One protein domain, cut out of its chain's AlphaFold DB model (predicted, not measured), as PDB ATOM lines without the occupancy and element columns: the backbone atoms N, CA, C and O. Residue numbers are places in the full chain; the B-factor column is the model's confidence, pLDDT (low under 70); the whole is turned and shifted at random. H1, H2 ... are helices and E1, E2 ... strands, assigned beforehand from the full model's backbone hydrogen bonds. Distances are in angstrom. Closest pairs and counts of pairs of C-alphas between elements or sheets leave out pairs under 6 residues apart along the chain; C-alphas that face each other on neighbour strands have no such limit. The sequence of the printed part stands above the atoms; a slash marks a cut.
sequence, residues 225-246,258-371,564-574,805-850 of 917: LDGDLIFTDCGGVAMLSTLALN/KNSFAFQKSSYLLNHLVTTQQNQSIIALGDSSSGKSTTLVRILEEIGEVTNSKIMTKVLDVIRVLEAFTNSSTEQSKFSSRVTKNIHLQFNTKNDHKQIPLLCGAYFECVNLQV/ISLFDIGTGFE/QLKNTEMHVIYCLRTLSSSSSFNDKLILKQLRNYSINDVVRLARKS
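What this domain is: This is residues 225 to 246, 258 to 371, 564 to 574 and 805 to 850 of the 917 residues of the protein "Myosin motor domain-containing protein" of Naegleria fowleri (UniProt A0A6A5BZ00). A twisted sheet of seven strands makes a wall, and H1, H2 and H3 pack over one of its faces, giving two layers, one of strands and one of helices. H2 and H3 form a helical hairpin, the small strand pair E4 and E5 lies by the end of H3, and the last two helices, H4 and H5, only graze the sheet by E9, E1 and E2. The printed part has 193 residues, with five named helices and nine named strands in the order E1 E2 H1 E3 H2 H3 E4 E5 E6 E7 E8 E9 H4 H5; the class is mixed, helices and strands. The large sheet is mixed, in the order E2, E1, E9, E3, E8, E6, E7. The whole is compact, with a radius of gyration of the C-alphas of 16.9 A and spans of 54 by 43 by 32 A.

How they stand to each other: Start at E1, residues 229 to 233, and E2, residues 238 to 242, an antiparallel hairpin with N 230 and O 241 3.0 A apart, within hydrogen-bond range. E2 is an edge strand. On from E1 you find E9, residues 810 to 817, antiparallel to it at 157 degrees, with N 231 and O 815 at 2.9 A. E3, residues 280 to 286, is parallel to E9, with N 283 and O 812 at 2.9 A. E8, residues 564 to 569, is parallel to E3, with N 282 and O 565 at 2.8 A. E6, residues 340 to 348, is antiparallel to E8, with N 343 and O 566 at 2.8 A. E7, residues 358 to 367, the other edge strand, forms a hairpin with E6, with N 344 and O 363 at 2.8 A. Now look at H1, residues 261 to 276, which is on the sheet at a height of 5.5 A and only just over E8, on which 3 of its C-alphas fall. H2, residues 292 to 307, is over E3 and runs along the strands, at 16 degrees to E3 on the local plane. H1 and H2 touch at a steep tilt of 60 degrees; their closest C-alphas are those of Ala 262 and Ile 299, 5.0 A apart. H3, residues 310 to 326, is over E6 and E7, on the same face as H2, at a height of 10.0 A. H2 touches H3 with residues 297 to 304 alone, the closest C-alphas being those of Gly 304 and Met 312 at 5.3 A; they run opposite ways at a shallow tilt of 14 degrees. E4, residues 327 to 330, and E5, residues 333 to 337, form a hairpin with N 328 and O 336 at 2.9 A, and E5 runs on into E6 at 56 degrees. H4, residues 828 to 837, and H5, residues 840 to 849, are close but not clearly touching, with the C-alphas of Leu 835 and Asn 841 6.3 A apart; both are apart from H1, H2 and H3. In H1, H2, H4 and H5 every O i to N i+4 pair is within hydrogen-bond range; in H3, 12 of 13 are.

Where its parts are: Find C-alpha 229 at (271.558, 194.720, 151.929), where E1 begins. H1 is 21.8 A long from first to last C-alpha, E3 20.2 A and H2 22.7 A. C-alpha 310 at (286.444, 189.473, 125.687) opens H3, 24.9 A long. E6 measures 26.4 A, E7 27.4 A and E9 23.3 A. H5 ends at C-alpha 849, at (248.104, 198.780, 146.221).

The domain as a whole: The C-alphas of Asp 352 and Lys 829 are the two farthest apart, at 53.6 A. Three cuts leave out residues 247 to 257, 372 to 563 and 575 to 804, with C-alpha gaps of 15.8 A, 28.4 A and 24.5 A. Of the links printed whole, none is long. The mean pLDDT of the printed part is 75.3, and 60 residues are under 70, among them residues 225 to 246 and 328 to 338.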
ATOM      1  N   LEU A 225     278.999 188.654 157.204       41.03
ATOM      2  CA  LEU A 225     278.726 189.557 156.086       41.03
ATOM      3  C   LEU A 225     279.434 190.896 156.321       41.03
ATOM      4  O   LEU A 225     279.018 191.667 157.181       41.03
ATOM      5  N   ASP A 226     280.412 191.202 155.469       39.53
ATOM      6  CA  ASP A 226     280.783 192.589 155.140       39.53
ATOM      7  C   ASP A 226     279.812 193.204 154.098       39.53
ATOM      8  O   ASP A 226     279.963 194.356 153.706       39.53
ATOM      9  N   GLY A 227     278.842 192.423 153.598       42.62
ATOM     10  CA  GLY A 227     277.992 192.770 152.455       42.62
ATOM     11  C   GLY A 227     276.756 193.612 152.779       42.62
ATOM     12  O   GLY A 227     276.003 193.306 153.705       42.62
ATOM     13  N   ASP A 228     276.521 194.626 151.944       51.94
ATOM     14  CA  ASP A 228     275.324 195.469 151.948       51.94
ATOM     15  C   ASP A 228     274.022 194.684 151.679       51.94
ATOM     16  O   ASP A 228     273.996 193.634 151.026       51.94
ATOM     17  N   LEU A 229     272.907 195.235 152.168       52.34
ATOM     18  CA  LEU A 229     271.558 194.720 151.929       52.34
ATOM     19  C   LEU A 229     271.045 195.226 150.579       52.34
ATOM     20  O   LEU A 229     271.024 196.434 150.351       52.34
ATOM     21  N   ILE A 230     270.567 194.335 149.708       55.81
ATOM     22  CA  ILE A 230     270.044 194.723 148.394       55.81
ATOM     23  C   ILE A 230     268.551 194.447 148.314       55.81
ATOM     24  O   ILE A 230     268.122 193.295 148.287       55.81
ATOM     25  N   PHE A 231     267.759 195.505 148.190       55.84
ATOM     26  CA  PHE A 231     266.398 195.393 147.686       55.84
ATOM     27  C   PHE A 231     266.382 195.550 146.172       55.84
ATOM     28  O   PHE A 231     267.111 196.363 145.607       55.84
ATOM     29  N   THR A 232     265.489 194.821 145.518       55.06
ATOM     30  CA  THR A 232     265.176 195.020 144.102       55.06
ATOM     31  C   THR A 232     263.679 195.127 143.900       55.06
ATOM     32  O   THR A 232     262.934 194.342 144.484       55.06
ATOM     33  N   ASP A 233     263.260 196.082 143.069       50.06
ATOM     34  CA  ASP A 233     261.902 196.120 142.527       50.06
ATOM     35  C   ASP A 233     261.934 195.729 141.049       50.06
ATOM     36  O   ASP A 233     262.761 196.211 140.264       50.06
ATOM     37  N   CYS A 234     261.042 194.816 140.680       44.66
ATOM     38  CA  CYS A 234     260.798 194.392 139.308       44.66
ATOM     39  C   CYS A 234     259.286 194.355 139.040       44.66
ATOM     40  O   CYS A 234     258.679 193.290 138.937       44.66
ATOM     41  N   GLY A 235     258.662 195.531 138.937       41.31
ATOM     42  CA  GLY A 235     257.295 195.676 138.425       41.31
ATOM     43  C   GLY A 235     256.201 195.181 139.374       41.31
ATOM     44  O   GLY A 235     255.154 194.715 138.904       41.31
ATOM     45  N   GLY A 236     256.434 195.279 140.689       39.09
ATOM     46  CA  GLY A 236     255.453 194.950 141.733       39.09
ATOM     47  C   GLY A 236     255.903 193.926 142.780       39.09
ATOM     48  O   GLY A 236     255.111 193.615 143.664       39.09
ATOM     49  N   VAL A 237     257.138 193.421 142.706       39.41
ATOM     50  CA  VAL A 237     257.734 192.485 143.681       39.41
ATOM     51  C   VAL A 237     258.977 193.140 144.281       39.41
ATOM     52  O   VAL A 237     259.837 193.585 143.523       39.41
ATOM     53  N   ALA A 238     259.090 193.179 145.612       52.88
ATOM     54  CA  ALA A 238     260.148 193.886 146.339       52.88
ATOM     55  C   ALA A 238     261.068 192.897 147.081       52.88
ATOM     56  O   ALA A 238     260.985 192.734 148.304       52.88
ATOM     57  N   MET A 239     261.932 192.202 146.337       53.88
ATOM     58  CA  MET A 239     262.782 191.136 146.881       53.88
ATOM     59  C   MET A 239     264.026 191.660 147.603       53.88
ATOM     60  O   MET A 239     264.772 192.471 147.048       53.88
ATOM     61  N   LEU A 240     264.298 191.122 148.799       51.34
ATOM     62  CA  LEU A 240     265.582 191.275 149.491       51.34
ATOM     63  C   LEU A 240     266.555 190.153 149.100       51.34
ATOM     64  O   LEU A 240     266.321 188.980 149.396       51.34
ATOM     65  N   SER A 241     267.700 190.549 148.550       53.44
ATOM     66  CA  SER A 241     268.890 189.724 148.337       53.44
ATOM     67  C   SER A 241     270.065 190.210 149.195       53.44
ATOM     68  O   SER A 241     270.149 191.376 149.579       53.44
ATOM     69  N   THR A 242     271.010 189.314 149.475       50.44
ATOM     70  CA  THR A 242     272.282 189.629 150.145       50.44
ATOM     71  C   THR A 242     273.441 189.217 149.248       50.44
ATOM     72  O   THR A 242     273.503 188.053 148.846       50.44
ATOM     73  N   LEU A 243     274.380 190.124 148.965       46.16
ATOM     74  CA  LEU A 243     275.632 189.744 148.308       46.16
ATOM     75  C   LEU A 243     276.624 189.204 149.340       46.16
ATOM     76  O   LEU A 243     277.028 189.906 150.265       46.16
ATOM     77  N   ALA A 244     277.072 187.967 149.141       41.94
ATOM     78  CA  ALA A 244     278.228 187.438 149.848       41.94
ATOM     79  C   ALA A 244     279.508 188.079 149.277       41.94
ATOM     80  O   ALA A 244     280.044 187.616 148.268       41.94
ATOM     81  N   LEU A 245     279.999 189.147 149.916       39.31
ATOM     82  CA  LEU A 245     281.288 189.759 149.579       39.31
ATOM     83  C   LEU A 245     282.446 188.821 149.957       39.31
ATOM     84  O   LEU A 245     283.050 188.934 151.021       39.31
ATOM     85  N   ASN A 246     282.789 187.901 149.054       34.84
ATOM     86  CA  ASN A 246     284.013 187.100 149.131       34.84
ATOM     87  C   ASN A 246     285.244 187.986 148.833       34.84
ATOM     88  O   ASN A 246     285.864 187.882 147.773       34.84
ATOM     89  N   LYS A 258     274.685 179.070 141.194       52.91
ATOM     90  CA  LYS A 258     273.654 179.334 140.159       52.91
ATOM     91  C   LYS A 258     272.364 179.988 140.693       52.91
ATOM     92  O   LYS A 258     271.501 180.374 139.913       52.91
ATOM     93  N   ASN A 259     272.247 180.120 142.014       57.50
ATOM     94  CA  ASN A 259     271.154 180.800 142.710       57.50
ATOM     95  C   ASN A 259     271.527 182.233 143.152       57.50
ATOM     96  O   ASN A 259     270.747 182.871 143.851       57.50
ATOM     97  N   SER A 260     272.706 182.738 142.770       68.69
ATOM     98  CA  SER A 260     273.138 184.113 143.033       68.69
ATOM     99  C   SER A 260     272.205 185.127 142.367       68.69
ATOM    100  O   SER A 260     271.873 185.001 141.185       68.69
ATOM    101  N   PHE A 261     271.848 186.180 143.109       76.00
ATOM    102  CA  PHE A 261     271.051 187.307 142.617       76.00
ATOM    103  C   PHE A 261     271.602 187.887 141.301       76.00
ATOM    104  O   PHE A 261     270.846 188.113 140.356       76.00
ATOM    105  N   ALA A 262     272.922 188.079 141.207       76.19
ATOM    106  CA  ALA A 262     273.545 188.675 140.027       76.19
ATOM    107  C   ALA A 262     273.440 187.760 138.792       76.19
ATOM    108  O   ALA A 262     273.140 188.245 137.700       76.19
ATOM    109  N   PHE A 263     273.591 186.440 138.962       79.75
ATOM    110  CA  PHE A 263     273.394 185.456 137.892       79.75
ATOM    111  C   PHE A 263     271.937 185.435 137.405       79.75
ATOM    112  O   PHE A 263     271.672 185.486 136.200       79.75
ATOM    113  N   GLN A 264     270.979 185.415 138.340       80.75
ATOM    114  CA  GLN A 264     269.547 185.437 138.029       80.75
ATOM    115  C   GLN A 264     269.152 186.722 137.293       80.75
ATOM    116  O   GLN A 264     268.491 186.652 136.255       80.75
ATOM    117  N   LYS A 265     269.598 187.892 137.774       83.50
ATOM    118  CA  LYS A 265     269.264 189.177 137.149       83.50
ATOM    119  C   LYS A 265     269.899 189.326 135.766       83.50
ATOM    120  O   LYS A 265     269.218 189.768 134.845       83.50
ATOM    121  N   SER A 266     271.145 188.887 135.593       86.75
ATOM    122  CA  SER A 266     271.829 188.872 134.289       86.75
ATOM    123  C   SER A 266     271.121 187.966 133.282       86.75
ATOM    124  O   SER A 266     270.849 188.382 132.158       86.75
ATOM    125  N   SER A 267     270.747 186.754 133.706       86.50
ATOM    126  CA  SER A 267     270.003 185.798 132.875       86.50
ATOM    127  C   SER A 267     268.631 186.345 132.467       86.50
ATOM    128  O   SER A 267     268.243 186.236 131.308       86.50
ATOM    129  N   TYR A 268     267.911 186.979 133.400       86.38
ATOM    130  CA  TYR A 268     266.637 187.641 133.123       86.38
ATOM    131  C   TYR A 268     266.785 188.734 132.056       86.38
ATOM    132  O   TYR A 268     266.055 188.720 131.069       86.38
ATOM    133  N   LEU A 269     267.749 189.648 132.227       89.19
ATOM    134  CA  LEU A 269     267.963 190.786 131.327       89.19
ATOM    135  C   LEU A 269     268.345 190.342 129.911       89.19
ATOM    136  O   LEU A 269     267.788 190.852 128.944       89.19
ATOM    137  N   LEU A 270     269.258 189.374 129.783       89.81
ATOM    138  CA  LEU A 270     269.676 188.834 128.484       89.81
ATOM    139  C   LEU A 270     268.521 188.115 127.770       89.81
ATOM    140  O   LEU A 270     268.354 188.285 126.564       89.81
ATOM    141  N   ASN A 271     267.689 187.374 128.511       87.38
ATOM    142  CA  ASN A 271     266.493 186.739 127.958       87.38
ATOM    143  C   ASN A 271     265.451 187.781 127.517       87.38
ATOM    144  O   ASN A 271     264.944 187.682 126.404       87.38
ATOM    145  N   HIS A 272     265.160 188.793 128.344       85.75
ATOM    146  CA  HIS A 272     264.216 189.865 128.007       85.75
ATOM    147  C   HIS A 272     264.661 190.681 126.790       85.75
ATOM    148  O   HIS A 272     263.837 190.966 125.920       85.75
ATOM    149  N   LEU A 273     265.955 190.988 126.668       88.81
ATOM    150  CA  LEU A 273     266.521 191.669 125.498       88.81
ATOM    151  C   LEU A 273     266.241 190.896 124.193       88.81
ATOM    152  O   LEU A 273     265.948 191.502 123.167       88.81
ATOM    153  N   VAL A 274     266.283 189.558 124.235       86.94
ATOM    154  CA  VAL A 274     266.007 188.684 123.081       86.94
ATOM    155  C   VAL A 274     264.506 188.468 122.846       86.94
ATOM    156  O   VAL A 274     264.079 188.434 121.693       86.94
ATOM    157  N   THR A 275     263.677 188.334 123.886       84.56
ATOM    158  CA  THR A 275     262.236 188.055 123.712       84.56
ATOM    159  C   THR A 275     261.402 189.297 123.410       84.56
ATOM    160  O   THR A 275     260.440 189.204 122.653       84.56
ATOM    161  N   THR A 276     261.750 190.452 123.983       83.19
ATOM    162  CA  THR A 276     261.017 191.715 123.784       83.19
ATOM    163  C   THR A 276     261.588 192.563 122.650       83.19
ATOM    164  O   THR A 276     260.866 193.390 122.098       83.19
ATOM    165  N   GLN A 277     262.878 192.387 122.326       85.50
ATOM    166  CA  GLN A 277     263.668 193.301 121.485       85.50
ATOM    167  C   GLN A 277     263.645 194.763 122.002       85.50
ATOM    168  O   GLN A 277     263.866 195.705 121.242       85.50
ATOM    169  N   GLN A 278     263.397 194.974 123.303       88.06
ATOM    170  CA  GLN A 278     263.416 196.288 123.955       88.06
ATOM    171  C   GLN A 278     264.663 196.472 124.822       88.06
ATOM    172  O   GLN A 278     265.060 195.576 125.573       88.06
ATOM    173  N   ASN A 279     265.245 197.670 124.747       92.69
ATOM    174  CA  ASN A 279     266.397 198.067 125.553       92.69
ATOM    175  C   ASN A 279     266.067 198.012 127.051       92.69
ATOM    176  O   ASN A 279     264.980 198.399 127.484       92.69
ATOM    177  N   GLN A 280     267.030 197.556 127.845       92.31
ATOM    178  CA  GLN A 280     266.887 197.309 129.278       92.31
ATOM    179  C   GLN A 280     267.721 198.326 130.067       92.31
ATOM    180  O   GLN A 280     268.829 198.674 129.648       92.31
ATOM    181  N   SER A 281     267.253 198.761 131.239       92.19
ATOM    182  CA  SER A 281     268.065 199.561 132.165       92.19
ATOM    183  C   SER A 281     268.079 199.019 133.592       92.19
ATOM    184  O   SER A 281     267.079 198.522 134.103       92.19
ATOM    185  N   ILE A 282     269.233 199.129 134.250       90.31
ATOM    186  CA  ILE A 282     269.406 198.883 135.684       90.31
ATOM    187  C   ILE A 282     269.752 200.211 136.347       90.31
ATOM    188  O   ILE A 282     270.747 200.829 135.975       90.31
ATOM    189  N   ILE A 283     268.990 200.622 137.358       87.69
ATOM    190  CA  ILE A 283     269.318 201.781 138.194       87.69
ATOM    191  C   ILE A 283     269.784 201.293 139.564       87.69
ATOM    192  O   ILE A 283     269.024 200.617 140.259       87.69
ATOM    193  N   ALA A 284     270.998 201.661 139.975       85.06
ATOM    194  CA  ALA A 284     271.459 201.485 141.350       85.06
ATOM    195  C   ALA A 284     271.250 202.776 142.159       85.06
ATOM    196  O   ALA A 284     271.795 203.830 141.830       85.06
ATOM    197  N   LEU A 285     270.490 202.672 143.247       82.06
ATOM    198  CA  LEU A 285     270.211 203.732 144.218       82.06
ATOM    199  C   LEU A 285     270.722 203.318 145.603       82.06
ATOM    200  O   LEU A 285     270.765 202.133 145.931       82.06
ATOM    201  N   GLY A 286     271.146 204.283 146.419       77.88
ATOM    202  CA  GLY A 286     271.761 204.007 147.719       77.88
ATOM    203  C   GLY A 286     272.784 205.058 148.150       77.88
ATOM    204  O   GLY A 286     273.266 205.855 147.337       77.88
ATOM    205  N   ASP A 287     273.125 205.039 149.438       73.69
ATOM    206  CA  ASP A 287     274.085 205.958 150.058       73.69
ATOM    207  C   ASP A 287     275.511 205.807 149.477       73.69
ATOM    208  O   ASP A 287     275.830 204.902 148.697       73.69
ATOM    209  N   SER A 288     276.424 206.696 149.879       69.25
ATOM    210  CA  SER A 288     277.851 206.460 149.643       69.25
ATOM    211  C   SER A 288     278.324 205.218 150.411       69.25
ATOM    212  O   SER A 288     277.937 205.003 151.562       69.25
ATOM    213  N   SER A 289     279.181 204.410 149.778       67.94
ATOM    214  CA  SER A 289     279.638 203.104 150.284       67.94
ATOM    215  C   SER A 289     278.536 202.075 150.594       67.94
ATOM    216  O   SER A 289     278.802 201.167 151.368       67.94
ATOM    217  N   SER A 290     277.341 202.154 149.991       70.75
ATOM    218  CA  SER A 290     276.310 201.105 150.127       70.75
ATOM    219  C   SER A 290     276.394 199.979 149.080       70.75
ATOM    220  O   SER A 290     275.384 199.380 148.734       70.75
ATOM    221  N   GLY A 291     277.568 199.726 148.494       73.81
ATOM    222  CA  GLY A 291     277.768 198.586 147.584       73.81
ATOM    223  C   GLY A 291     277.201 198.718 146.159       73.81
ATOM    224  O   GLY A 291     277.280 197.748 145.402       73.81
ATOM    225  N   LYS A 292     276.678 199.887 145.747       79.25
ATOM    226  CA  LYS A 292     276.136 200.130 144.387       79.25
ATOM    227  C   LYS A 292     277.075 199.673 143.264       79.25
ATOM    228  O   LYS A 292     276.741 198.759 142.511       79.25
ATOM    229  N   SER A 293     278.265 200.270 143.182       78.88
ATOM    230  CA  SER A 293     279.248 200.000 142.128       78.88
ATOM    231  C   SER A 293     279.689 198.529 142.142       78.88
ATOM    232  O   SER A 293     279.712 197.887 141.097       78.88
ATOM    233  N   THR A 294     279.902 197.947 143.329       77.62
ATOM    234  CA  THR A 294     280.199 196.515 143.527       77.62
ATOM    235  C   THR A 294     279.098 195.600 142.982       77.62
ATOM    236  O   THR A 294     279.385 194.577 142.360       77.62
ATOM    237  N   THR A 295     277.831 195.974 143.178       80.69
ATOM    238  CA  THR A 295     276.663 195.230 142.682       80.69
ATOM    239  C   THR A 295     276.608 195.246 141.160       80.69
ATOM    240  O   THR A 295     276.438 194.198 140.536       80.69
ATOM    241  N   LEU A 296     276.787 196.423 140.554       86.19
ATOM    242  CA  LEU A 296     276.795 196.576 139.100       86.19
ATOM    243  C   LEU A 296     277.992 195.850 138.472       86.19
ATOM    244  O   LEU A 296     277.807 195.129 137.497       86.19
ATOM    245  N   VAL A 297     279.184 195.938 139.073       85.62
ATOM    246  CA  VAL A 297     280.367 195.159 138.666       85.62
ATOM    247  C   VAL A 297     280.082 193.658 138.704       85.62
ATOM    248  O   VAL A 297     280.387 192.977 137.728       85.62
ATOM    249  N   ARG A 298     279.428 193.124 139.749       83.88
ATOM    250  CA  ARG A 298     279.095 191.689 139.782       83.88
ATOM    251  C   ARG A 298     278.084 191.294 138.702       83.88
ATOM    252  O   ARG A 298     278.222 190.224 138.122       83.88
ATOM    253  N   ILE A 299     277.105 192.143 138.386       87.81
ATOM    254  CA  ILE A 299     276.182 191.908 137.259       87.81
ATOM    255  C   ILE A 299     276.946 191.911 135.922       87.81
ATOM    256  O   ILE A 299     276.717 191.045 135.081       87.81
ATOM    257  N   LEU A 300     277.905 192.823 135.735       91.06
ATOM    258  CA  LEU A 300     278.762 192.863 134.545       91.06
ATOM    259  C   LEU A 300     279.655 191.619 134.415       91.06
ATOM    260  O   LEU A 300     279.786 191.088 133.312       91.06
ATOM    261  N   GLU A 301     280.222 191.115 135.514       88.81
ATOM    262  CA  GLU A 301     280.974 189.853 135.523       88.81
ATOM    263  C   GLU A 301     280.105 188.676 135.046       88.81
ATOM    264  O   GLU A 301     280.498 187.970 134.119       88.81
ATOM    265  N   GLU A 302     278.900 188.508 135.601       88.25
ATOM    266  CA  GLU A 302     277.979 187.419 135.231       88.25
ATOM    267  C   GLU A 302     277.507 187.547 133.763       88.25
ATOM    268  O   GLU A 302     277.483 186.553 133.036       88.25
ATOM    269  N   ILE A 303     277.210 188.762 133.272       91.25
ATOM    270  CA  ILE A 303     276.922 189.014 131.842       91.25
ATOM    271  C   ILE A 303     278.131 188.640 130.969       91.25
ATOM    272  O   ILE A 303     277.967 188.025 129.910       91.25
ATOM    273  N   GLY A 304     279.349 188.988 131.391       90.38
ATOM    274  CA  GLY A 304     280.588 188.654 130.686       90.38
ATOM    275  C   GLY A 304     280.842 187.151 130.590       90.38
ATOM    276  O   GLY A 304     281.259 186.671 129.536       90.38
ATOM    277  N   GLU A 305     280.548 186.409 131.658       87.62
ATOM    278  CA  GLU A 305     280.674 184.950 131.712       87.62
ATOM    279  C   GLU A 305     279.595 184.252 130.869       87.62
ATOM    280  O   GLU A 305     279.934 183.396 130.052       87.62
ATOM    281  N   VAL A 306     278.323 184.664 130.968       87.25
ATOM    282  CA  VAL A 306     277.219 184.104 130.155       87.25
ATOM    283  C   VAL A 306     277.422 184.362 128.657       87.25
ATOM    284  O   VAL A 306     277.145 183.487 127.837       87.25
ATOM    285  N   THR A 307     277.943 185.532 128.278       87.94
ATOM    286  CA  THR A 307     278.227 185.876 126.868       87.94
ATOM    287  C   THR A 307     279.599 185.406 126.373       87.94
ATOM    288  O   THR A 307     279.863 185.472 125.171       87.94
ATOM    289  N   ASN A 308     280.474 184.935 127.272       86.69
ATOM    290  CA  ASN A 308     281.884 184.613 127.012       86.69
ATOM    291  C   ASN A 308     282.638 185.745 126.271       86.69
ATOM    292  O   ASN A 308     283.403 185.507 125.328       86.69
ATOM    293  N   SER A 309     282.377 187.005 126.643       86.00
ATOM    294  CA  SER A 309     282.840 188.166 125.875       86.00
ATOM    295  C   SER A 309     284.161 188.750 126.377       86.00
ATOM    296  O   SER A 309     284.257 189.294 127.479       86.00
ATOM    297  N   LYS A 310     285.163 188.769 125.488       86.25
ATOM    298  CA  LYS A 310     286.444 189.473 125.687       86.25
ATOM    299  C   LYS A 310     286.305 191.000 125.761       86.25
ATOM    300  O   LYS A 310     287.258 191.667 126.147       86.25
ATOM    301  N   ILE A 311     285.151 191.568 125.398       91.19
ATOM    302  CA  ILE A 311     284.897 193.006 125.573       91.19
ATOM    303  C   ILE A 311     284.706 193.324 127.064       91.19
ATOM    304  O   ILE A 311     285.144 194.376 127.527       91.19
ATOM    305  N   MET A 312     284.140 192.394 127.847       93.88
ATOM    306  CA  MET A 312     283.830 192.647 129.256       93.88
ATOM    307  C   MET A 312     285.079 192.884 130.116       93.88
ATOM    308  O   MET A 312     285.042 193.711 131.020       93.88
ATOM    309  N   THR A 313     286.218 192.247 129.819       91.75
ATOM    310  CA  THR A 313     287.458 192.519 130.570       91.75
ATOM    311  C   THR A 313     287.921 193.966 130.389       91.75
ATOM    312  O   THR A 313     288.340 194.590 131.360       91.75
ATOM    313  N   LYS A 314     287.755 194.548 129.191       94.75
ATOM    314  CA  LYS A 314     288.020 195.976 128.963       94.75
ATOM    315  C   LYS A 314     286.998 196.884 129.651       94.75
ATOM    316  O   LYS A 314     287.386 197.926 130.162       94.75
ATOM    317  N   VAL A 315     285.720 196.497 129.698       95.12
ATOM    318  CA  VAL A 315     284.669 197.233 130.436       95.12
ATOM    319  C   VAL A 315     285.010 197.305 131.930       95.12
ATOM    320  O   VAL A 315     284.974 198.386 132.513       95.12
ATOM    321  N   LEU A 316     285.420 196.187 132.536       92.69
ATOM    322  CA  LEU A 316     285.851 196.129 133.939       92.69
ATOM    323  C   LEU A 316     287.139 196.934 134.194       92.69
ATOM    324  O   LEU A 316     287.266 197.582 135.235       92.69
ATOM    325  N   ASP A 317     288.075 196.944 133.242       93.81
ATOM    326  CA  ASP A 317     289.282 197.772 133.324       93.81
ATOM    327  C   ASP A 317     288.969 199.276 133.186       93.81
ATOM    328  O   ASP A 317     289.545 200.070 133.932       93.81
ATOM    329  N   VAL A 318     288.011 199.683 132.336       94.31
ATOM    330  CA  VAL A 318     287.516 201.077 132.291       94.31
ATOM    331  C   VAL A 318     286.919 201.481 133.631       94.31
ATOM    332  O   VAL A 318     287.289 202.531 134.147       94.31
ATOM    333  N   ILE A 319     286.046 200.660 134.228       90.19
ATOM    334  CA  ILE A 319     285.423 200.981 135.525       90.19
ATOM    335  C   ILE A 319     286.495 201.270 136.578       90.19
ATOM    336  O   ILE A 319     286.413 202.293 137.255       90.19
ATOM    337  N   ARG A 320     287.552 200.450 136.649       90.38
ATOM    338  CA  ARG A 320     288.670 200.651 137.586       90.38
ATOM    339  C   ARG A 320     289.431 201.958 137.345       90.38
ATOM    340  O   ARG A 320     289.819 202.625 138.305       90.38
ATOM    341  N   VAL A 321     289.645 202.342 136.083       91.88
ATOM    342  CA  VAL A 321     290.252 203.642 135.744       91.88
ATOM    343  C   VAL A 321     289.313 204.785 136.133       91.88
ATOM    344  O   VAL A 321     289.747 205.733 136.783       91.88
ATOM    345  N   LEU A 322     288.021 204.699 135.810       89.44
ATOM    346  CA  LEU A 322     287.054 205.736 136.168       89.44
ATOM    347  C   LEU A 322     286.924 205.880 137.685       89.44
ATOM    348  O   LEU A 322     286.918 207.002 138.176       89.44
ATOM    349  N   GLU A 323     286.896 204.797 138.458       84.06
ATOM    350  CA  GLU A 323     286.928 204.860 139.925       84.06
ATOM    351  C   GLU A 323     288.184 205.561 140.455       84.06
ATOM    352  O   GLU A 323     288.072 206.385 141.362       84.06
ATOM    353  N   ALA A 324     289.359 205.328 139.863       86.31
ATOM    354  CA  ALA A 324     290.577 206.039 140.247       86.31
ATOM    355  C   ALA A 324     290.489 207.558 139.988       86.31
ATOM    356  O   ALA A 324     290.919 208.350 140.829       86.31
ATOM    357  N   PHE A 325     289.918 207.969 138.853       87.44
ATOM    358  CA  PHE A 325     289.835 209.376 138.437       87.44
ATOM    359  C   PHE A 325     288.582 210.126 138.942       87.44
ATOM    360  O   PHE A 325     288.555 211.353 138.866       87.44
ATOM    361  N   THR A 326     287.551 209.434 139.448       81.00
ATOM    362  CA  THR A 326     286.242 210.045 139.787       81.00
ATOM    363  C   THR A 326     285.706 209.737 141.187       81.00
ATOM    364  O   THR A 326     284.777 210.415 141.634       81.00
ATOM    365  N   ASN A 327     286.274 208.764 141.909       78.62
ATOM    366  CA  ASN A 327     285.934 208.541 143.314       78.62
ATOM    367  C   ASN A 327     286.915 209.301 144.221       78.62
ATOM    368  O   ASN A 327     288.120 209.340 143.958       78.62
ATOM    369  N   SER A 328     286.402 209.870 145.312       68.25
ATOM    370  CA  SER A 328     287.204 210.492 146.372       68.25
ATOM    371  C   SER A 328     286.736 210.032 147.756       68.25
ATOM    372  O   SER A 328     285.598 209.581 147.928       68.25
ATOM    373  N   SER A 329     287.607 210.112 148.764       62.53
ATOM    374  CA  SER A 329     287.221 209.774 150.141       62.53
ATOM    375  C   SER A 329     286.558 210.971 150.829       62.53
ATOM    376  O   SER A 329     287.031 212.109 150.765       62.53
ATOM    377  N   THR A 330     285.465 210.700 151.531       56.75
ATOM    378  CA  THR A 330     284.676 211.654 152.313       56.75
ATOM    379  C   THR A 330     284.591 211.187 153.763       56.75
ATOM    380  O   THR A 330     284.850 210.022 154.070       56.75
ATOM    381  N   GLU A 331     284.140 212.062 154.661       51.53
ATOM    382  CA  GLU A 331     283.889 211.739 156.078       51.53
ATOM    383  C   GLU A 331     282.896 210.575 156.278       51.53
ATOM    384  O   GLU A 331     282.829 209.992 157.356       51.53
ATOM    385  N   GLN A 332     282.119 210.220 155.248       50.81
ATOM    386  CA  GLN A 332     281.106 209.161 155.300       50.81
ATOM    387  C   GLN A 332     281.487 207.901 154.504       50.81
ATOM    388  O   GLN A 332     280.792 206.889 154.608       50.81
ATOM    389  N   SER A 333     282.541 207.939 153.677       54.66
ATOM    390  CA  SER A 333     282.857 206.876 152.715       54.66
ATOM    391  C   SER A 333     284.292 206.971 152.196       54.66
ATOM    392  O   SER A 333     284.712 208.014 151.708       54.66
ATOM    393  N   LYS A 334     285.033 205.855 152.200       49.62
ATOM    394  CA  LYS A 334     286.389 205.802 151.621       49.62
ATOM    395  C   LYS A 334     286.426 205.732 150.085       49.62
ATOM    396  O   LYS A 334     287.510 205.805 149.528       49.62
ATOM    397  N   PHE A 335     285.274 205.593 149.422       57.47
ATOM    398  CA  PHE A 335     285.160 205.319 147.981       57.47
ATOM    399  C   PHE A 335     283.922 206.009 147.377       57.47
ATOM    400  O   PHE A 335     283.070 205.368 146.763       57.47
ATOM    401  N   SER A 336     283.756 207.311 147.618       60.84
ATOM    402  CA  SER A 336     282.565 208.052 147.187       60.84
ATOM    403  C   SER A 336     282.674 208.443 145.712       60.84
ATOM    404  O   SER A 336     283.516 209.268 145.357       60.84
ATOM    405  N   SER A 337     281.839 207.866 144.841       66.62
ATOM    406  CA  SER A 337     281.750 208.301 143.439       66.62
ATOM    407  C   SER A 337     281.198 209.725 143.372       66.62
ATOM    408  O   SER A 337     280.081 209.971 143.825       66.62
ATOM    409  N   ARG A 338     281.953 210.655 142.775       68.00
ATOM    410  CA  ARG A 338     281.540 212.058 142.552       68.00
ATOM    411  C   ARG A 338     280.943 212.299 141.162       68.00
ATOM    412  O   ARG A 338     280.926 213.422 140.669       68.00
ATOM    413  N   VAL A 339     280.507 211.213 140.523       72.44
ATOM    414  CA  VAL A 339     280.045 211.129 139.134       72.44
ATOM    415  C   VAL A 339     278.881 210.146 139.053       72.44
ATOM    416  O   VAL A 339     278.916 209.088 139.689       72.44
ATOM    417  N   THR A 340     277.884 210.475 138.231       76.88
ATOM    418  CA  THR A 340     276.887 209.518 137.733       76.88
ATOM    419  C   THR A 340     277.494 208.763 136.555       76.88
ATOM    420  O   THR A 340     277.880 209.386 135.563       76.88
ATOM    421  N   LYS A 341     277.637 207.439 136.675       84.75
ATOM    422  CA  LYS A 341     278.307 206.593 135.674       84.75
ATOM    423  C   LYS A 341     277.274 205.718 134.975       84.75
ATOM    424  O   LYS A 341     276.707 204.821 135.596       84.75
ATOM    425  N   ASN A 342     277.080 205.950 133.683       89.38
ATOM    426  CA  ASN A 342     276.223 205.128 132.837       89.38
ATOM    427  C   ASN A 342     277.100 204.208 131.984       89.38
ATOM    428  O   ASN A 342     278.043 204.670 131.340       89.38
ATOM    429  N   ILE A 343     276.789 202.915 131.979       93.88
ATOM    430  CA  ILE A 343     277.531 201.869 131.265       93.88
ATOM    431  C   ILE A 343     276.566 201.208 130.285       93.88
ATOM    432  O   ILE A 343     275.659 200.488 130.697       93.88
ATOM    433  N   HIS A 344     276.750 201.453 128.993       94.75
ATOM    434  CA  HIS A 344     275.878 200.963 127.929       94.75
ATOM    435  C   HIS A 344     276.544 199.772 127.238       94.75
ATOM    436  O   HIS A 344     277.577 199.923 126.585       94.75
ATOM    437  N   LEU A 345     275.969 198.579 127.391       95.69
ATOM    438  CA  LEU A 345     276.404 197.358 126.710       95.69
ATOM    439  C   LEU A 345     275.564 197.145 125.448       95.69
ATOM    440  O   LEU A 345     274.340 197.086 125.542       95.69
ATOM    441  N   GLN A 346     276.208 196.994 124.290       94.31
ATOM    442  CA  GLN A 346     275.540 196.932 122.985       94.31
ATOM    443  C   GLN A 346     275.528 195.503 122.431       94.31
ATOM    444  O   GLN A 346     276.590 194.913 122.209       94.31
ATOM    445  N   PHE A 347     274.346 194.951 122.163       92.69
ATOM    446  CA  PHE A 347     274.165 193.554 121.766       92.69
ATOM    447  C   PHE A 347     273.525 193.394 120.389       92.69
ATOM    448  O   PHE A 347     272.569 194.088 120.049       92.69
ATOM    449  N   ASN A 348     273.975 192.386 119.641       89.56
ATOM    450  CA  ASN A 348     273.231 191.852 118.504       89.56
ATOM    451  C   ASN A 348     272.383 190.643 118.957       89.56
ATOM    452  O   ASN A 348     272.911 189.601 119.367       89.56
ATOM    453  N   THR A 349     271.060 190.803 118.878       83.19
ATOM    454  CA  THR A 349     270.025 189.807 119.211       83.19
ATOM    455  C   THR A 349     269.668 188.882 118.041       83.19
ATOM    456  O   THR A 349     269.124 187.803 118.260       83.19
ATOM    457  N   LYS A 350     269.984 189.268 116.800       73.56
ATOM    458  CA  LYS A 350     269.550 188.627 115.546       73.56
ATOM    459  C   LYS A 350     270.557 187.564 115.088       73.56
ATOM    460  O   LYS A 350     271.125 187.642 114.003       73.56
ATOM    461  N   ASN A 351     270.813 186.587 115.960       62.31
ATOM    462  CA  ASN A 351     271.716 185.461 115.710       62.31
ATOM    463  C   ASN A 351     270.924 184.145 115.594       62.31
ATOM    464  O   ASN A 351     270.683 183.487 116.605       62.31
ATOM    465  N   ASP A 352     270.605 183.717 114.369       55.12
ATOM    466  CA  ASP A 352     269.733 182.560 114.046       55.12
ATOM    467  C   ASP A 352     270.149 181.198 114.650       55.12
ATOM    468  O   ASP A 352     269.441 180.200 114.507       55.12
ATOM    469  N   HIS A 353     271.315 181.113 115.299       53.75
ATOM    470  CA  HIS A 353     271.891 179.877 115.840       53.75
ATOM    471  C   HIS A 353     272.290 179.961 117.329       53.75
ATOM    472  O   HIS A 353     272.941 179.043 117.832       53.75
ATOM    473  N   LYS A 354     271.939 181.033 118.063       56.94
ATOM    474  CA  LYS A 354     272.246 181.164 119.506       56.94
ATOM    475  C   LYS A 354     271.116 181.825 120.296       56.94
ATOM    476  O   LYS A 354     270.682 182.917 119.967       56.94
ATOM    477  N   GLN A 355     270.734 181.206 121.416       68.31
ATOM    478  CA  GLN A 355     269.789 181.782 122.388       68.31
ATOM    479  C   GLN A 355     270.383 182.940 123.215       68.31
ATOM    480  O   GLN A 355     269.638 183.706 123.814       68.31
ATOM    481  N   ILE A 356     271.714 183.058 123.272       80.31
ATOM    482  CA  ILE A 356     272.425 184.093 124.039       80.31
ATOM    483  C   ILE A 356     272.838 185.219 123.076       80.31
ATOM    484  O   ILE A 356     273.507 184.917 122.079       80.31
ATOM    485  N   PRO A 357     272.487 186.492 123.348       86.06
ATOM    486  CA  PRO A 357     272.818 187.608 122.467       86.06
ATOM    487  C   PRO A 357     274.321 187.921 122.500       86.06
ATOM    488  O   PRO A 357     275.000 187.735 123.513       86.06
ATOM    489  N   LEU A 358     274.856 188.415 121.383       88.81
ATOM    490  CA  LEU A 358     276.284 188.701 121.241       88.81
ATOM    491  C   LEU A 358     276.595 190.124 121.713       88.81
ATOM    492  O   LEU A 358     276.105 191.074 121.113       88.81
ATOM    493  N   LEU A 359     277.443 190.280 122.735       91.88
ATOM    494  CA  LEU A 359     277.980 191.587 123.136       91.88
ATOM    495  C   LEU A 359     278.958 192.096 122.060       91.88
ATOM    496  O   LEU A 359     280.055 191.553 121.914       91.88
ATOM    497  N   CYS A 360     278.549 193.122 121.313       91.56
ATOM    498  CA  CYS A 360     279.232 193.667 120.132       91.56
ATOM    499  C   CYS A 360     280.035 194.949 120.403       91.56
ATOM    500  O   CYS A 360     280.818 195.364 119.547       91.56
ATOM    501  N   GLY A 361     279.835 195.590 121.554       94.00
ATOM    502  CA  GLY A 361     280.533 196.808 121.964       94.00
ATOM    503  C   GLY A 361     280.018 197.332 123.303       94.00
ATOM    504  O   GLY A 361     279.061 196.795 123.863       94.00
ATOM    505  N   ALA A 362     280.649 198.380 123.817       95.62
ATOM    506  CA  ALA A 362     280.197 199.102 125.000       95.62
ATOM    507  C   ALA A 362     280.603 200.580 124.929       95.62
ATOM    508  O   ALA A 362     281.612 200.917 124.316       95.62
ATOM    509  N   TYR A 363     279.857 201.465 125.584       94.75
ATOM    510  CA  TYR A 363     280.285 202.848 125.798       94.75
ATOM    511  C   TYR A 363     279.833 203.366 127.167       94.75
ATOM    512  O   TYR A 363     278.927 202.819 127.794       94.75
ATOM    513  N   PHE A 364     280.489 204.419 127.636       92.56
ATOM    514  CA  PHE A 364     280.277 205.016 128.946       92.56
ATOM    515  C   PHE A 364     279.826 206.472 128.799       92.56
ATOM    516  O   PHE A 364     280.383 207.215 127.989       92.56
ATOM    517  N   GLU A 365     278.872 206.907 129.620       88.50
ATOM    518  CA  GLU A 365     278.585 208.330 129.833       88.50
ATOM    519  C   GLU A 365     278.857 208.673 131.303       88.50
ATOM    520  O   GLU A 365     278.239 208.115 132.210       88.50
ATOM    521  N   CYS A 366     279.801 209.584 131.544       80.94
ATOM    522  CA  CYS A 366     280.066 210.142 132.866       80.94
ATOM    523  C   CYS A 366     279.434 211.526 132.939       80.94
ATOM    524  O   CYS A 366     279.740 212.401 132.135       80.94
ATOM    525  N   VAL A 367     278.532 211.698 133.897       71.50
ATOM    526  CA  VAL A 367     277.666 212.870 134.017       71.50
ATOM    527  C   VAL A 367     277.787 213.441 135.428       71.50
ATOM    528  O   VAL A 367     278.000 212.705 136.394       71.50
ATOM    529  N   ASN A 368     277.649 214.764 135.546       64.19
ATOM    530  CA  ASN A 368     277.743 215.502 136.808       64.19
ATOM    531  C   ASN A 368     279.107 215.341 137.503       64.19
ATOM    532  O   ASN A 368     279.166 215.078 138.701       64.19
ATOM    533  N   LEU A 369     280.201 215.494 136.748       58.69
ATOM    534  CA  LEU A 369     281.567 215.476 137.274       58.69
ATOM    535  C   LEU A 369     281.816 216.703 138.167       58.69
ATOM    536  O   LEU A 369     282.141 217.788 137.692       58.69
ATOM    537  N   GLN A 370     281.661 216.523 139.481       54.09
ATOM    538  CA  GLN A 370     281.876 217.561 140.497       54.09
ATOM    539  C   GLN A 370     283.380 217.849 140.699       54.09
ATOM    540  O   GLN A 370     283.961 217.519 141.734       54.09
ATOM    541  N   VAL A 371     284.033 218.474 139.710       50.91
ATOM    542  CA  VAL A 371     285.419 218.977 139.848       50.91
ATOM    543  C   VAL A 371     285.483 220.184 140.795       50.91
ATOM    544  O   VAL A 371     286.514 220.440 141.420       50.91
ATOM    545  N   ILE A 564     271.723 196.984 127.029       95.00
ATOM    546  CA  ILE A 564     271.543 196.893 128.485       95.00
ATOM    547  C   ILE A 564     272.366 198.023 129.103       95.00
ATOM    548  O   ILE A 564     273.592 198.034 128.994       95.00
ATOM    549  N   SER A 565     271.688 198.978 129.733       94.56
ATOM    550  CA  SER A 565     272.297 200.188 130.297       94.56
ATOM    551  C   SER A 565     272.300 200.143 131.826       94.56
ATOM    552  O   SER A 565     271.252 199.975 132.444       94.56
ATOM    553  N   LEU A 566     273.462 200.291 132.459       93.31
ATOM    554  CA  LEU A 566     273.621 200.248 133.913       93.31
ATOM    555  C   LEU A 566     273.960 201.651 134.433       93.31
ATOM    556  O   LEU A 566     274.969 202.224 134.031       93.31
ATOM    557  N   PHE A 567     273.130 202.190 135.322       88.75
ATOM    558  CA  PHE A 567     273.226 203.548 135.860       88.75
ATOM    559  C   PHE A 567     273.649 203.494 137.337       88.75
ATOM    560  O   PHE A 567     272.839 203.173 138.212       88.75
ATOM    561  N   ASP A 568     274.912 203.822 137.626       85.25
ATOM    562  CA  ASP A 568     275.396 204.084 138.989       85.25
ATOM    563  C   ASP A 568     275.190 205.567 139.307       85.25
ATOM    564  O   ASP A 568     276.009 206.422 138.946       85.25
ATOM    565  N   ILE A 569     274.065 205.893 139.949       71.94
ATOM    566  CA  ILE A 569     273.687 207.284 140.224       71.94
ATOM    567  C   ILE A 569     274.368 207.788 141.506       71.94
ATOM    568  O   ILE A 569     273.735 208.060 142.526       71.94
ATOM    569  N   GLY A 570     275.699 207.893 141.422       64.56
ATOM    570  CA  GLY A 570     276.572 208.700 142.279       64.56
ATOM    571  C   GLY A 570     276.308 208.593 143.783       64.56
ATOM    572  O   GLY A 570     276.270 207.508 144.369       64.56
ATOM    573  N   THR A 571     276.159 209.744 144.430       62.75
ATOM    574  CA  THR A 571     275.721 209.872 145.821       62.75
ATOM    575  C   THR A 571     274.215 210.148 145.878       62.75
ATOM    576  O   THR A 571     273.704 211.060 145.227       62.75
ATOM    577  N   GLY A 572     273.492 209.344 146.669       67.19
ATOM    578  CA  GLY A 572     272.057 209.529 146.911       67.19
ATOM    579  C   GLY A 572     271.735 210.787 147.729       67.19
ATOM    580  O   GLY A 572     272.576 211.673 147.890       67.19
ATOM    581  N   PHE A 573     270.512 210.866 148.259       71.88
ATOM    582  CA  PHE A 573     269.998 212.057 148.945       71.88
ATOM    583  C   PHE A 573     270.899 212.508 150.116       71.88
ATOM    584  O   PHE A 573     270.966 211.860 151.172       71.88
ATOM    585  N   GLU A 574     271.574 213.647 149.944       69.88
ATOM    586  CA  GLU A 574     272.519 214.202 150.912       69.88
ATOM    587  C   GLU A 574     271.845 215.268 151.777       69.88
ATOM    588  O   GLU A 574     271.497 216.356 151.330       69.88
ATOM    589  N   GLN A 805     266.339 208.801 128.314       86.25
ATOM    590  CA  GLN A 805     266.923 207.476 128.036       86.25
ATOM    591  C   GLN A 805     266.234 206.389 128.883       86.25
ATOM    592  O   GLN A 805     265.812 205.361 128.357       86.25
ATOM    593  N   LEU A 806     266.066 206.635 130.186       87.38
ATOM    594  CA  LEU A 806     265.464 205.696 131.133       87.38
ATOM    595  C   LEU A 806     263.982 205.396 130.845       87.38
ATOM    596  O   LEU A 806     263.584 204.229 130.904       87.38
ATOM    597  N   LYS A 807     263.161 206.396 130.488       85.62
ATOM    598  CA  LYS A 807     261.745 206.183 130.108       85.62
ATOM    599  C   LYS A 807     261.598 205.171 128.973       85.62
ATOM    600  O   LYS A 807     260.735 204.294 129.058       85.62
ATOM    601  N   ASN A 808     262.464 205.281 127.965       86.75
ATOM    602  CA  ASN A 808     262.464 204.493 126.730       86.75
ATOM    603  C   ASN A 808     263.107 203.093 126.882       86.75
ATOM    604  O   ASN A 808     263.439 202.448 125.890       86.75
ATOM    605  N   THR A 809     263.261 202.605 128.119       88.06
ATOM    606  CA  THR A 809     263.737 201.245 128.431       88.06
ATOM    607  C   THR A 809     262.763 200.482 129.331       88.06
ATOM    608  O   THR A 809     261.908 201.065 130.013       88.06
ATOM    609  N   GLU A 810     262.915 199.158 129.373       86.75
ATOM    610  CA  GLU A 810     262.411 198.338 130.474       86.75
ATOM    611  C   GLU A 810     263.317 198.563 131.699       86.75
ATOM    612  O   GLU A 810     264.494 198.197 131.698       86.75
ATOM    613  N   MET A 811     262.780 199.236 132.719       86.19
ATOM    614  CA  MET A 811     263.536 199.733 133.872       86.19
ATOM    615  C   MET A 811     263.492 198.763 135.053       86.19
ATOM    616  O   MET A 811     262.416 198.365 135.499       86.19
ATOM    617  N   HIS A 812     264.663 198.488 135.625       84.88
ATOM    618  CA  HIS A 812     264.857 197.630 136.793       84.88
ATOM    619  C   HIS A 812     265.584 198.401 137.898       84.88
ATOM    620  O   HIS A 812     266.658 198.952 137.652       84.88
ATOM    621  N   VAL A 813     265.034 198.442 139.115       83.44
ATOM    622  CA  VAL A 813     265.576 199.285 140.199       83.44
ATOM    623  C   VAL A 813     266.183 198.435 141.312       83.44
ATOM    624  O   VAL A 813     265.573 197.483 141.801       83.44
ATOM    625  N   ILE A 814     267.398 198.799 141.715       83.62
ATOM    626  CA  ILE A 814     268.180 198.169 142.776       83.62
ATOM    627  C   ILE A 814     268.462 199.219 143.854       83.62
ATOM    628  O   ILE A 814     269.119 200.224 143.586       83.62
ATOM    629  N   TYR A 815     268.008 198.980 145.083       81.81
ATOM    630  CA  TYR A 815     268.308 199.815 146.246       81.81
ATOM    631  C   TYR A 815     269.305 199.096 147.154       81.81
ATOM    632  O   TYR A 815     268.984 198.058 147.736       81.81
ATOM    633  N   CYS A 816     270.501 199.653 147.303       80.06
ATOM    634  CA  CYS A 816     271.564 199.069 148.118       80.06
ATOM    635  C   CYS A 816     271.693 199.855 149.434       80.06
ATOM    636  O   CYS A 816     271.929 201.070 149.410       80.06
ATOM    637  N   LEU A 817     271.500 199.184 150.576       77.69
ATOM    638  CA  LEU A 817     271.428 199.773 151.918       77.69
ATOM    639  C   LEU A 817     272.616 199.349 152.790       77.69
ATOM    640  O   LEU A 817     272.965 198.168 152.860       77.69
ATOM    641  N   ARG A 818     273.179 200.319 153.516       74.69
ATOM    642  CA  ARG A 818     274.402 200.165 154.318       74.69
ATOM    643  C   ARG A 818     274.070 200.001 155.797       74.69
ATOM    644  O   ARG A 818     273.486 200.901 156.397       74.69
ATOM    645  N   THR A 819     274.486 198.886 156.391       64.38
ATOM    646  CA  THR A 819     274.146 198.495 157.773       64.38
ATOM    647  C   THR A 819     274.965 199.235 158.834       64.38
ATOM    648  O   THR A 819     274.376 199.818 159.747       64.38
ATOM    649  N   LEU A 820     276.301 199.256 158.712       59.50
ATOM    650  CA  LEU A 820     277.218 200.070 159.527       59.50
ATOM    651  C   LEU A 820     278.641 200.116 158.935       59.50
ATOM    652  O   LEU A 820     278.962 199.393 158.001       59.50
ATOM    653  N   SER A 821     279.492 201.007 159.457       49.28
ATOM    654  CA  SER A 821     280.839 201.287 158.919       49.28
ATOM    655  C   SER A 821     281.954 200.375 159.460       49.28
ATOM    656  O   SER A 821     283.073 200.419 158.954       49.28
ATOM    657  N   SER A 822     281.683 199.617 160.525       43.03
ATOM    658  CA  SER A 822     282.651 198.763 161.224       43.03
ATOM    659  C   SER A 822     281.921 197.781 162.146       43.03
ATOM    660  O   SER A 822     281.096 198.215 162.948       43.03
ATOM    661  N   SER A 823     282.250 196.488 162.045       42.59
ATOM    662  CA  SER A 823     281.787 195.373 162.898       42.59
ATOM    663  C   SER A 823     280.268 195.241 163.132       42.59
ATOM    664  O   SER A 823     279.720 195.833 164.062       42.59
ATOM    665  N   SER A 824     279.635 194.369 162.330       49.78
ATOM    666  CA  SER A 824     278.565 193.410 162.709       49.78
ATOM    667  C   SER A 824     277.358 193.887 163.537       49.78
ATOM    668  O   SER A 824     276.658 193.071 164.131       49.78
ATOM    669  N   SER A 825     277.098 195.187 163.600       56.56
ATOM    670  CA  SER A 825     275.993 195.794 164.342       56.56
ATOM    671  C   SER A 825     275.040 196.497 163.374       56.56
ATOM    672  O   SER A 825     275.403 196.819 162.244       56.56
ATOM    673  N   PHE A 826     273.788 196.685 163.788       69.75
ATOM    674  CA  PHE A 826     272.716 197.188 162.929       69.75
ATOM    675  C   PHE A 826     272.192 198.518 163.476       69.75
ATOM    676  O   PHE A 826     271.802 198.595 164.641       69.75
ATOM    677  N   ASN A 827     272.194 199.566 162.648       76.19
ATOM    678  CA  ASN A 827     271.817 200.916 163.063       76.19
ATOM    679  C   ASN A 827     270.425 201.301 162.537       76.19
ATOM    680  O   ASN A 827     270.292 201.790 161.413       76.19
ATOM    681  N   ASP A 828     269.405 201.140 163.385       80.00
ATOM    682  CA  ASP A 828     268.011 201.515 163.111       80.00
ATOM    683  C   ASP A 828     267.876 202.931 162.522       80.00
ATOM    684  O   ASP A 828     267.123 203.128 161.571       80.00
ATOM    685  N   LYS A 829     268.626 203.919 163.039       79.75
ATOM    686  CA  LYS A 829     268.554 205.324 162.590       79.75
ATOM    687  C   LYS A 829     269.106 205.513 161.177       79.75
ATOM    688  O   LYS A 829     268.547 206.293 160.405       79.75
ATOM    689  N   LEU A 830     270.188 204.810 160.833       78.19
ATOM    690  CA  LEU A 830     270.776 204.842 159.489       78.19
ATOM    691  C   LEU A 830     269.844 204.167 158.477       78.19
ATOM    692  O   LEU A 830     269.525 204.760 157.448       78.19
ATOM    693  N   ILE A 831     269.351 202.972 158.805       80.25
ATOM    694  CA  ILE A 831     268.427 202.222 157.947       80.25
ATOM    695  C   ILE A 831     267.100 202.973 157.779       80.25
ATOM    696  O   ILE A 831     266.599 203.066 156.663       80.25
ATOM    697  N   LEU A 832     266.563 203.603 158.831       82.50
ATOM    698  CA  LEU A 832     265.376 204.456 158.732       82.50
ATOM    699  C   LEU A 832     265.603 205.669 157.818       82.50
ATOM    700  O   LEU A 832     264.751 205.965 156.978       82.50
ATOM    701  N   LYS A 833     266.755 206.352 157.937       80.44
ATOM    702  CA  LYS A 833     267.124 207.437 157.013       80.44
ATOM    703  C   LYS A 833     267.154 206.925 155.574       80.44
ATOM    704  O   LYS A 833     266.597 207.575 154.701       80.44
ATOM    705  N   GLN A 834     267.727 205.748 155.327       80.75
ATOM    706  CA  GLN A 834     267.808 205.160 153.989       80.75
ATOM    707  C   GLN A 834     266.436 204.739 153.425       80.75
ATOM    708  O   GLN A 834     266.116 205.078 152.286       80.75
ATOM    709  N   LEU A 835     265.581 204.080 154.216       81.38
ATOM    710  CA  LEU A 835     264.217 203.703 153.811       81.38
ATOM    711  C   LEU A 835     263.372 204.921 153.389       81.38
ATOM    712  O   LEU A 835     262.543 204.807 152.481       81.38
ATOM    713  N   ARG A 836     263.612 206.087 154.008       80.19
ATOM    714  CA  ARG A 836     263.001 207.376 153.642       80.19
ATOM    715  C   ARG A 836     263.702 208.040 152.446       80.19
ATOM    716  O   ARG A 836     263.019 208.347 151.471       80.19
ATOM    717  N   ASN A 837     265.038 208.161 152.459       77.62
ATOM    718  CA  ASN A 837     265.875 208.672 151.354       77.62
ATOM    719  C   ASN A 837     265.510 208.039 150.001       77.62
ATOM    720  O   ASN A 837     265.487 208.731 148.990       77.62
ATOM    721  N   TYR A 838     265.226 206.734 149.978       77.00
ATOM    722  CA  TYR A 838     264.942 205.987 148.747       77.00
ATOM    723  C   TYR A 838     263.454 205.676 148.539       77.00
ATOM    724  O   TYR A 838     263.101 204.937 147.625       77.00
ATOM    725  N   SER A 839     262.567 206.253 149.364       76.31
ATOM    726  CA  SER A 839     261.106 206.061 149.307       76.31
ATOM    727  C   SER A 839     260.647 204.589 149.327       76.31
ATOM    728  O   SER A 839     259.535 204.288 148.899       76.31
ATOM    729  N   ILE A 840     261.454 203.665 149.866       78.12
ATOM    730  CA  ILE A 840     261.190 202.210 149.854       78.12
ATOM    731  C   ILE A 840     259.853 201.889 150.542       78.12
ATOM    732  O   ILE A 840     259.091 201.042 150.076       78.12
ATOM    733  N   ASN A 841     259.514 202.635 151.598       76.75
ATOM    734  CA  ASN A 841     258.215 202.547 152.266       76.75
ATOM    735  C   ASN A 841     257.042 202.810 151.303       76.75
ATOM    736  O   ASN A 841     256.039 202.100 151.346       76.75
ATOM    737  N   ASP A 842     257.154 203.823 150.443       74.31
ATOM    738  CA  ASP A 842     256.103 204.209 149.496       74.31
ATOM    739  C   ASP A 842     256.053 203.262 148.294       74.31
ATOM    740  O   ASP A 842     254.960 202.884 147.877       74.31
ATOM    741  N   VAL A 843     257.211 202.796 147.816       74.75
ATOM    742  CA  VAL A 843     257.350 201.770 146.768       74.75
ATOM    743  C   VAL A 843     256.641 200.474 147.174       74.75
ATOM    744  O   VAL A 843     255.736 200.020 146.475       74.75
ATOM    745  N   VAL A 844     256.931 199.927 148.361       75.00
ATOM    746  CA  VAL A 844     256.272 198.701 148.857       75.00
ATOM    747  C   VAL A 844     254.772 198.928 149.099       75.00
ATOM    748  O   VAL A 844     253.954 198.048 148.816       75.00
ATOM    749  N   ARG A 845     254.359 200.116 149.567       74.94
ATOM    750  CA  ARG A 845     252.930 200.478 149.681       74.94
ATOM    751  C   ARG A 845     252.242 200.556 148.317       74.94
ATOM    752  O   ARG A 845     251.078 200.171 148.215       74.94
ATOM    753  N   LEU A 846     252.926 201.043 147.284       72.00
ATOM    754  CA  LEU A 846     252.410 201.145 145.921       72.00
ATOM    755  C   LEU A 846     252.289 199.756 145.280       72.00
ATOM    756  O   LEU A 846     251.221 199.411 144.773       72.00
ATOM    757  N   ALA A 847     253.304 198.907 145.438       71.81
ATOM    758  CA  ALA A 847     253.265 197.503 145.039       71.81
ATOM    759  C   ALA A 847     252.130 196.724 145.740       71.81
ATOM    760  O   ALA A 847     251.389 195.999 145.079       71.81
ATOM    761  N   ARG A 848     251.875 196.947 147.041       70.94
ATOM    762  CA  ARG A 848     250.710 196.362 147.752       70.94
ATOM    763  C   ARG A 848     249.350 196.948 147.333       70.94
ATOM    764  O   ARG A 848     248.326 196.262 147.421       70.94
ATOM    765  N   LYS A 849     249.302 198.199 146.863       70.44
ATOM    766  CA  LYS A 849     248.104 198.780 146.221       70.44
ATOM    767  C   LYS A 849     247.844 198.175 144.839       70.44
ATOM    768  O   LYS A 849     246.680 198.062 144.460       70.44
ATOM    769  N   SER A 850     248.883 197.712 144.153       69.12
ATOM    770  CA  SER A 850     248.807 196.885 142.944       69.12
ATOM    771  C   SER A 850     248.346 195.442 143.254       69.12
ATOM    772  O   SER A 850     248.277 195.033 144.416       69.12
TER     773      SER A 850